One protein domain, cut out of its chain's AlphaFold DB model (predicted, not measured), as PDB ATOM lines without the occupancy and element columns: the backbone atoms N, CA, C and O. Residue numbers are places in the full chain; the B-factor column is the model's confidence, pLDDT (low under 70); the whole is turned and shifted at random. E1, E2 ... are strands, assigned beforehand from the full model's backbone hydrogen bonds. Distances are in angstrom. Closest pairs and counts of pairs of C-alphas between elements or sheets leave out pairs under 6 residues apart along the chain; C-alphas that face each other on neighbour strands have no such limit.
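This is residues 297 to 365 of the 754 residues of the protein "Putative chitinase" of Pseudomonas baetica (UniProt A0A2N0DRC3). This is a small all-strand body built on the long hairpin E6 and E7, with E5 beside E6. The hairpin E2 and E3 packs on E7, and the sheet E4, E1, E8 packs on E6 through E4. Its 69 residues hold eight named strands, E1 to E8 in order, in antiparallel sheets E4-E1-E8, E5-E6-E7 and E2-E3, with no named helix. It is compact, with a radius of gyration of the C-alphas of 11.3 A, and spans 32 by 24 by 19 A.

Start at E1, residues 297 to 301, an inner strand between E4, residues 323 to 326, and E8, residues 361 to 364; look for N 299 and O 325 at 2.9 A and N 298 and O 363 at 2.9 A. Next comes the hairpin of E2, residues 306 to 308, and E3, residues 316 to 318, where N 307 and O 317 are 2.8 A apart. E5, residues 331 to 334, E6, residues 338 to 346, and E7, residues 349 to 356, form a meander, each strand the antiparallel neighbour of the one before; find N 333 and O 339 at 2.9 A and N 344 and O 351 at 2.9 A. The closest C-alphas of E2 and E7 are those of Lys 308 and Leu 354, 4.8 A apart; those of E4 and E6 are Asn 323 and Val 344, 7.0 A. E1 and E3 are apart.

Find C-alpha 297 at (142.625, 175.963, 276.848), where E1 begins. E6 runs 23.5 A from C-alpha 338 at (151.363, 167.534, 263.540), and E7 runs 21.2 A. E8 ends at C-alpha 364, (138.441, 178.208, 276.748).

The C-alphas farthest apart, of Pro 312 and Gln 365, are 34.5 A apart. The printed part has no cut and no long link. The model's pLDDT is under 70 at residues 328 to 333.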
ATOM      1  N   GLN A 297     143.361 176.560 277.959       84.56
ATOM      2  CA  GLN A 297     142.625 175.963 276.848       84.56
ATOM      3  C   GLN A 297     142.597 174.452 276.998       84.56
ATOM      4  O   GLN A 297     143.534 173.850 277.534       84.56
ATOM      5  N   TYR A 298     141.541 173.854 276.475       91.50
ATOM      6  CA  TYR A 298     141.322 172.424 276.524       91.50
ATOM      7  C   TYR A 298     141.049 171.904 275.121       91.50
ATOM      8  O   TYR A 298     140.297 172.525 274.374       91.50
ATOM      9  N   LEU A 299     141.660 170.775 274.771       94.25
ATOM     10  CA  LEU A 299     141.230 169.978 273.626       94.25
ATOM     11  C   LEU A 299     139.918 169.295 274.011       94.25
ATOM     12  O   LEU A 299     139.898 168.596 275.027       94.25
ATOM     13  N   ASN A 300     138.862 169.499 273.223       95.69
ATOM     14  CA  ASN A 300     137.643 168.707 273.331       95.69
ATOM     15  C   ASN A 300     137.837 167.398 272.564       95.69
ATOM     16  O   ASN A 300     138.236 167.400 271.398       95.69
ATOM     17  N   LEU A 301     137.575 166.284 273.233       94.75
ATOM     18  CA  LEU A 301     137.522 164.959 272.642       94.75
ATOM     19  C   LEU A 301     136.080 164.463 272.795       94.75
ATOM     20  O   LEU A 301     135.769 163.839 273.814       94.75
ATOM     21  N   PRO A 302     135.195 164.728 271.815       93.44
ATOM     22  CA  PRO A 302     133.838 164.202 271.830       93.44
ATOM     23  C   PRO A 302     133.815 162.665 271.879       93.44
ATOM     24  O   PRO A 302     134.796 162.013 271.488       93.44
ATOM     25  N   PRO A 303     132.685 162.059 272.279       92.75
ATOM     26  CA  PRO A 303     132.483 160.619 272.174       92.75
ATOM     27  C   PRO A 303     132.834 160.089 270.777       92.75
ATOM     28  O   PRO A 303     132.495 160.700 269.763       92.75
ATOM     29  N   ASN A 304     133.480 158.924 270.724       93.50
ATOM     30  CA  ASN A 304     133.981 158.258 269.517       93.50
ATOM     31  C   ASN A 304     135.191 158.927 268.832       93.50
ATOM     32  O   ASN A 304     135.509 158.600 267.688       93.50
ATOM     33  N   THR A 305     135.912 159.821 269.516       95.00
ATOM     34  CA  THR A 305     137.178 160.373 269.001       95.00
ATOM     35  C   THR A 305     138.241 159.277 268.851       95.00
ATOM     36  O   THR A 305     138.493 158.513 269.782       95.00
ATOM     37  N   THR A 306     138.918 159.220 267.699       95.00
ATOM     38  CA  THR A 306     139.989 158.249 267.410       95.00
ATOM     39  C   THR A 306     141.385 158.862 267.547       95.00
ATOM     40  O   THR A 306     141.682 159.875 266.916       95.00
ATOM     41  N   LEU A 307     142.270 158.208 268.300       94.56
ATOM     42  CA  LEU A 307     143.675 158.574 268.492       94.56
ATOM     43  C   LEU A 307     144.595 157.565 267.794       94.56
ATOM     44  O   LEU A 307     144.430 156.357 267.948       94.56
ATOM     45  N   LYS A 308     145.609 158.039 267.070       94.69
ATOM     46  CA  LYS A 308     146.624 157.181 266.434       94.69
ATOM     47  C   LYS A 308     147.686 156.761 267.459       94.69
ATOM     48  O   LYS A 308     148.134 157.585 268.253       94.69
ATOM     49  N   SER A 309     148.140 155.509 267.453       90.50
ATOM     50  CA  SER A 309     149.258 155.093 268.318       90.50
ATOM     51  C   SER A 309     150.578 155.777 267.921       90.50
ATOM     52  O   SER A 309     150.848 156.004 266.741       90.50
ATOM     53  N   LYS A 310     151.418 156.109 268.911       84.12
ATOM     54  CA  LYS A 310     152.737 156.721 268.682       84.12
ATOM     55  C   LYS A 310     153.765 155.654 268.261       84.12
ATOM     56  O   LYS A 310     153.855 154.629 268.939       84.12
ATOM     57  N   PRO A 311     154.569 155.875 267.200       79.50
ATOM     58  CA  PRO A 311     155.567 154.905 266.744       79.50
ATOM     59  C   PRO A 311     156.540 154.453 267.850       79.50
ATOM     60  O   PRO A 311     156.916 155.272 268.692       79.50
ATOM     61  N   PRO A 312     156.982 153.176 267.852       78.75
ATOM     62  CA  PRO A 312     156.793 152.158 266.808       78.75
ATOM     63  C   PRO A 312     155.456 151.400 266.886       78.75
ATOM     64  O   PRO A 312     155.205 150.530 266.053       78.75
ATOM     65  N   LEU A 313     154.605 151.700 267.874       81.06
ATOM     66  CA  LEU A 313     153.293 151.069 268.015       81.06
ATOM     67  C   LEU A 313     152.378 151.481 266.853       81.06
ATOM     68  O   LEU A 313     152.359 152.640 266.441       81.06
ATOM     69  N   THR A 314     151.603 150.525 266.341       82.75
ATOM     70  CA  THR A 314     150.621 150.729 265.267       82.75
ATOM     71  C   THR A 314     149.225 150.394 265.785       82.75
ATOM     72  O   THR A 314     149.066 149.457 266.566       82.75
ATOM     73  N   GLY A 315     148.217 151.177 265.396       90.56
ATOM     74  CA  GLY A 315     146.840 151.004 265.864       90.56
ATOM     75  C   GLY A 315     146.082 152.319 266.057       90.56
ATOM     76  O   GLY A 315     146.629 153.409 265.857       90.56
ATOM     77  N   ILE A 316     144.807 152.187 266.434       92.69
ATOM     78  CA  ILE A 316     143.892 153.283 266.770       92.69
ATOM     79  C   ILE A 316     143.298 153.007 268.154       92.69
ATOM     80  O   ILE A 316     142.910 151.879 268.456       92.69
ATOM     81  N   VAL A 317     143.207 154.044 268.979       93.38
ATOM     82  CA  VAL A 317     142.550 154.034 270.289       93.38
ATOM     83  C   VAL A 317     141.299 154.908 270.198       93.38
ATOM     84  O   VAL A 317     141.403 156.064 269.805       93.38
ATOM     85  N   THR A 318     140.124 154.384 270.551       94.50
ATOM     86  CA  THR A 318     138.859 155.147 270.522       94.50
ATOM     87  C   THR A 318     138.470 155.594 271.928       94.50
ATOM     88  O   THR A 318     138.525 154.796 272.870       94.50
ATOM     89  N   ILE A 319     138.092 156.864 272.059       93.31
ATOM     90  CA  ILE A 319     137.559 157.469 273.282       93.31
ATOM     91  C   ILE A 319     136.035 157.342 273.268       93.31
ATOM     92  O   ILE A 319     135.405 157.648 272.260       93.31
ATOM     93  N   SER A 320     135.446 156.868 274.361       90.62
ATOM     94  CA  SER A 320     134.022 156.523 274.449       90.62
ATOM     95  C   SER A 320     133.195 157.681 275.006       90.62
ATOM     96  O   SER A 320     132.099 157.934 274.517       90.62
ATOM     97  N   ASN A 321     133.738 158.399 275.989       86.56
ATOM     98  CA  ASN A 321     133.092 159.504 276.690       86.56
ATOM     99  C   ASN A 321     133.711 160.851 276.298       86.56
ATOM    100  O   ASN A 321     134.888 160.932 275.942       86.56
ATOM    101  N   GLU A 322     132.933 161.926 276.415       90.50
ATOM    102  CA  GLU A 322     133.451 163.282 276.223       90.50
ATOM    103  C   GLU A 322     134.578 163.574 277.227       90.50
ATOM    104  O   GLU A 322     134.431 163.339 278.427       90.50
ATOM    105  N   ASN A 323     135.719 164.056 276.735       91.38
ATOM    106  CA  ASN A 323     136.917 164.295 277.534       91.38
ATOM    107  C   ASN A 323     137.562 165.641 277.198       91.38
ATOM    108  O   ASN A 323     137.565 166.084 276.053       91.38
ATOM    109  N   PHE A 324     138.206 166.250 278.197       91.25
ATOM    110  CA  PHE A 324     138.876 167.542 278.052       91.25
ATOM    111  C   PHE A 324     140.338 167.448 278.498       91.25
ATOM    112  O   PHE A 324     140.622 167.161 279.663       91.25
ATOM    113  N   VAL A 325     141.284 167.716 277.593       88.25
ATOM    114  CA  VAL A 325     142.728 167.673 277.900       88.25
ATOM    115  C   VAL A 325     143.296 169.080 277.942       88.25
ATOM    116  O   VAL A 325     143.250 169.799 276.946       88.25
ATOM    117  N   GLU A 326     143.870 169.477 279.081       83.62
ATOM    118  CA  GLU A 326     144.537 170.776 279.209       83.62
ATOM    119  C   GLU A 326     145.704 170.859 278.223       83.62
ATOM    120  O   GLU A 326     146.687 170.121 278.330       83.62
ATOM    121  N   LEU A 327     145.609 171.798 277.285       76.19
ATOM    122  CA  LEU A 327     146.534 171.896 276.164       76.19
ATOM    123  C   LEU A 327     147.995 172.055 276.632       76.19
ATOM    124  O   LEU A 327     148.894 171.456 276.051       76.19
ATOM    125  N   GLY A 328     148.236 172.784 277.731       63.50
ATOM    126  CA  GLY A 328     149.570 173.009 278.310       63.50
ATOM    127  C   GLY A 328     150.246 171.777 278.930       63.50
ATOM    128  O   GLY A 328     151.429 171.843 279.257       63.50
ATOM    129  N   LYS A 329     149.519 170.665 279.088       67.94
ATOM    130  CA  LYS A 329     150.050 169.369 279.547       67.94
ATOM    131  C   LYS A 329     150.293 168.386 278.400       67.94
ATOM    132  O   LYS A 329     150.815 167.301 278.640       67.94
ATOM    133  N   THR A 330     149.908 168.746 277.176       63.16
ATOM    134  CA  THR A 330     150.144 167.922 275.985       63.16
ATOM    135  C   THR A 330     151.566 168.101 275.466       63.16
ATOM    136  O   THR A 330     152.201 169.138 275.682       63.16
ATOM    137  N   VAL A 331     152.065 167.092 274.754       66.38
ATOM    138  CA  VAL A 331     153.344 167.161 274.039       66.38
ATOM    139  C   VAL A 331     153.048 167.211 272.546       66.38
ATOM    140  O   VAL A 331     152.245 166.432 272.038       66.38
ATOM    141  N   LEU A 332     153.681 168.137 271.828       64.50
ATOM    142  CA  LEU A 332     153.603 168.153 270.370       64.50
ATOM    143  C   LEU A 332     154.489 167.047 269.803       64.50
ATOM    144  O   LEU A 332     155.680 166.971 270.107       64.50
ATOM    145  N   TYR A 333     153.907 166.221 268.946       69.06
ATOM    146  CA  TYR A 333     154.611 165.198 268.192       69.06
ATOM    147  C   TYR A 333     154.493 165.505 266.701       69.06
ATOM    148  O   TYR A 333     153.422 165.869 266.216       69.06
ATOM    149  N   LYS A 334     155.605 165.385 265.975       77.38
ATOM    150  CA  LYS A 334     155.676 165.751 264.562       77.38
ATOM    151  C   LYS A 334     156.338 164.652 263.745       77.38
ATOM    152  O   LYS A 334     157.459 164.247 264.047       77.38
ATOM    153  N   ASP A 335     155.638 164.225 262.705       80.88
ATOM    154  CA  ASP A 335     156.146 163.392 261.618       80.88
ATOM    155  C   ASP A 335     155.910 164.126 260.280       80.88
ATOM    156  O   ASP A 335     156.364 165.263 260.121       80.88
ATOM    157  N   THR A 336     155.200 163.517 259.325       85.19
ATOM    158  CA  THR A 336     154.654 164.202 258.141       85.19
ATOM    159  C   THR A 336     153.466 165.110 258.482       85.19
ATOM    160  O   THR A 336     153.154 166.011 257.709       85.19
ATOM    161  N   GLU A 337     152.815 164.891 259.628       87.31
ATOM    162  CA  GLU A 337     151.715 165.687 260.174       87.31
ATOM    163  C   GLU A 337     152.051 166.168 261.605       87.31
ATOM    164  O   GLU A 337     153.044 165.755 262.215       87.31
ATOM    165  N   GLU A 338     151.240 167.080 262.150       84.88
ATOM    166  CA  GLU A 338     151.363 167.534 263.540       84.88
ATOM    167  C   GLU A 338     150.271 166.925 264.419       84.88
ATOM    168  O   GLU A 338     149.084 166.928 264.078       84.88
ATOM    169  N   TRP A 339     150.685 166.455 265.591       86.88
ATOM    170  CA  TRP A 339     149.843 165.722 266.519       86.88
ATOM    171  C   TRP A 339     149.978 166.273 267.933       86.88
ATOM    172  O   TRP A 339     151.066 166.668 268.363       86.88
ATOM    173  N   TYR A 340     148.881 166.224 268.679       83.69
ATOM    174  CA  TYR A 340     148.913 166.325 270.130       83.69
ATOM    175  C   TYR A 340     149.017 164.927 270.719       83.69
ATOM    176  O   TYR A 340     148.141 164.090 270.507       83.69
ATOM    177  N   GLU A 341     150.076 164.675 271.476       84.31
ATOM    178  CA  GLU A 341     150.140 163.516 272.353       84.31
ATOM    179  C   GLU A 341     149.268 163.798 273.578       84.31
ATOM    180  O   GLU A 341     149.553 164.694 274.379       84.31
ATOM    181  N   VAL A 342     148.171 163.050 273.679       83.56
ATOM    182  CA  VAL A 342     147.151 163.201 274.715       83.56
ATOM    183  C   VAL A 342     147.042 161.929 275.538       83.56
ATOM    184  O   VAL A 342     147.329 160.829 275.067       83.56
ATOM    185  N   THR A 343     146.633 162.084 276.792       83.88
ATOM    186  CA  THR A 343     146.294 160.978 277.687       83.88
ATOM    187  C   THR A 343     145.034 161.354 278.449       83.88
ATOM    188  O   THR A 343     144.991 162.420 279.064       83.88
ATOM    189  N   VAL A 344     144.021 160.493 278.389       83.50
ATOM    190  CA  VAL A 344     142.722 160.664 279.055       83.50
ATOM    191  C   VAL A 344     142.367 159.422 279.860       83.50
ATOM    192  O   VAL A 344     142.918 158.348 279.622       83.50
ATOM    193  N   ILE A 345     141.442 159.576 280.804       82.56
ATOM    194  CA  ILE A 345     140.811 158.453 281.494       82.56
ATOM    195  C   ILE A 345     139.439 158.276 280.855       82.56
ATOM    196  O   ILE A 345     138.628 159.188 280.925       82.56
ATOM    197  N   ASP A 346     139.202 157.129 280.230       84.81
ATOM    198  CA  ASP A 346     137.951 156.809 279.542       84.81
ATOM    199  C   ASP A 346     137.485 155.426 279.996       84.81
ATOM    200  O   ASP A 346     138.223 154.450 279.848       84.81
ATOM    201  N   ASN A 347     136.290 155.346 280.586       83.56
ATOM    202  CA  ASN A 347     135.772 154.135 281.233       83.56
ATOM    203  C   ASN A 347     136.743 153.571 282.282       83.56
ATOM    204  O   ASN A 347     136.986 152.368 282.355       83.56
ATOM    205  N   SER A 348     137.304 154.454 283.115       76.38
ATOM    206  CA  SER A 348     138.309 154.119 284.141       76.38
ATOM    207  C   SER A 348     139.650 153.551 283.635       76.38
ATOM    208  O   SER A 348     140.468 153.127 284.455       76.38
ATOM    209  N   GLU A 349     139.935 153.604 282.331       80.00
ATOM    210  CA  GLU A 349     141.219 153.194 281.749       80.00
ATOM    211  C   GLU A 349     142.002 154.387 281.189       80.00
ATOM    212  O   GLU A 349     141.430 155.301 280.598       80.00
ATOM    213  N   ASN A 350     143.333 154.381 281.340       85.00
ATOM    214  CA  ASN A 350     144.179 155.390 280.702       85.00
ATOM    215  C   ASN A 350     144.320 155.077 279.211       85.00
ATOM    216  O   ASN A 350     144.904 154.060 278.836       85.00
ATOM    217  N   LYS A 351     143.846 155.989 278.369       86.38
ATOM    218  CA  LYS A 351     143.992 155.925 276.917       86.38
ATOM    219  C   LYS A 351     144.920 157.039 276.456       86.38
ATOM    220  O   LYS A 351     144.654 158.216 276.698       86.38
ATOM    221  N   SER A 352     146.003 156.663 275.784       88.81
ATOM    222  CA  SER A 352     146.996 157.593 275.239       88.81
ATOM    223  C   SER A 352     147.116 157.439 273.732       88.81
ATOM    224  O   SER A 352     147.024 156.334 273.196       88.81
ATOM    225  N   GLY A 353     147.376 158.543 273.043       89.25
ATOM    226  CA  GLY A 353     147.596 158.519 271.606       89.25
ATOM    227  C   GLY A 353     147.800 159.901 271.012       89.25
ATOM    228  O   GLY A 353     147.915 160.902 271.716       89.25
ATOM    229  N   LEU A 354     147.871 159.925 269.690       91.00
ATOM    230  CA  LEU A 354     148.089 161.101 268.871       91.00
ATOM    231  C   LEU A 354     146.747 161.574 268.311       91.00
ATOM    232  O   LEU A 354     146.130 160.885 267.495       91.00
ATOM    233  N   LEU A 355     146.306 162.751 268.748       95.00
ATOM    234  CA  LEU A 355     145.177 163.469 268.162       95.00
ATOM    235  C   LEU A 355     145.698 164.371 267.043       95.00
ATOM    236  O   LEU A 355     146.636 165.143 267.264       95.00
ATOM    237  N   LYS A 356     145.108 164.283 265.846       93.94
ATOM    238  CA  LYS A 356     145.499 165.147 264.727       93.94
ATOM    239  C   LYS A 356     145.217 166.597 265.104       93.94
ATOM    240  O   LYS A 356     144.128 166.925 265.563       93.94
ATOM    241  N   LYS A 357     146.217 167.462 264.944       90.31
ATOM    242  CA  LYS A 357     146.098 168.872 265.332       90.31
ATOM    243  C   LYS A 357     145.125 169.639 264.435       90.31
ATOM    244  O   LYS A 357     144.420 170.525 264.909       90.31
ATOM    245  N   GLU A 358     145.087 169.311 263.146       92.19
ATOM    246  CA  GLU A 358     144.127 169.875 262.195       92.19
ATOM    247  C   GLU A 358     142.709 169.381 262.509       92.19
ATOM    248  O   GLU A 358     142.467 168.178 262.567       92.19
ATOM    249  N   GLY A 359     141.778 170.317 262.712       88.88
ATOM    250  CA  GLY A 359     140.377 170.015 263.018       88.88
ATOM    251  C   GLY A 359     140.067 169.735 264.495       88.88
ATOM    252  O   GLY A 359     138.899 169.548 264.818       88.88
ATOM    253  N   ALA A 360     141.059 169.739 265.396       92.31
ATOM    254  CA  ALA A 360     140.816 169.575 266.831       92.31
ATOM    255  C   ALA A 360     140.054 170.781 267.422       92.31
ATOM    256  O   ALA A 360     140.464 171.931 267.245       92.31
ATOM    257  N   GLU A 361     138.960 170.525 268.150       94.56
ATOM    258  CA  GLU A 361     138.169 171.565 268.818       94.56
ATOM    259  C   GLU A 361     138.860 172.036 270.108       94.56
ATOM    260  O   GLU A 361     139.282 171.234 270.944       94.56
ATOM    261  N   LEU A 362     138.967 173.357 270.277       93.06
ATOM    262  CA  LEU A 362     139.557 173.994 271.454       93.06
ATOM    263  C   LEU A 362     138.505 174.796 272.217       93.06
ATOM    264  O   LEU A 362     137.846 175.665 271.646       93.06
ATOM    265  N   LEU A 363     138.425 174.561 273.523       94.19
ATOM    266  CA  LEU A 363     137.551 175.279 274.451       94.19
ATOM    267  C   LEU A 363     138.373 176.156 275.398       94.19
ATOM    268  O   LEU A 363     139.481 175.787 275.806       94.19
ATOM    269  N   GLY A 364     137.841 177.323 275.755       89.38
ATOM    270  CA  GLY A 364     138.441 178.208 276.748       89.38
ATOM    271  C   GLY A 364     138.040 177.838 278.175       89.38
ATOM    272  O   GLY A 364     136.953 177.322 278.413       89.38
ATOM    273  N   GLN A 365     138.886 178.188 279.149       89.31
ATOM    274  CA  GLN A 365     138.621 178.044 280.592       89.31
ATOM    275  C   GLN A 365     137.282 178.657 281.050       89.31
ATOM    276  O   GLN A 365     136.730 178.238 282.064       89.31
TER     277      GLN A 365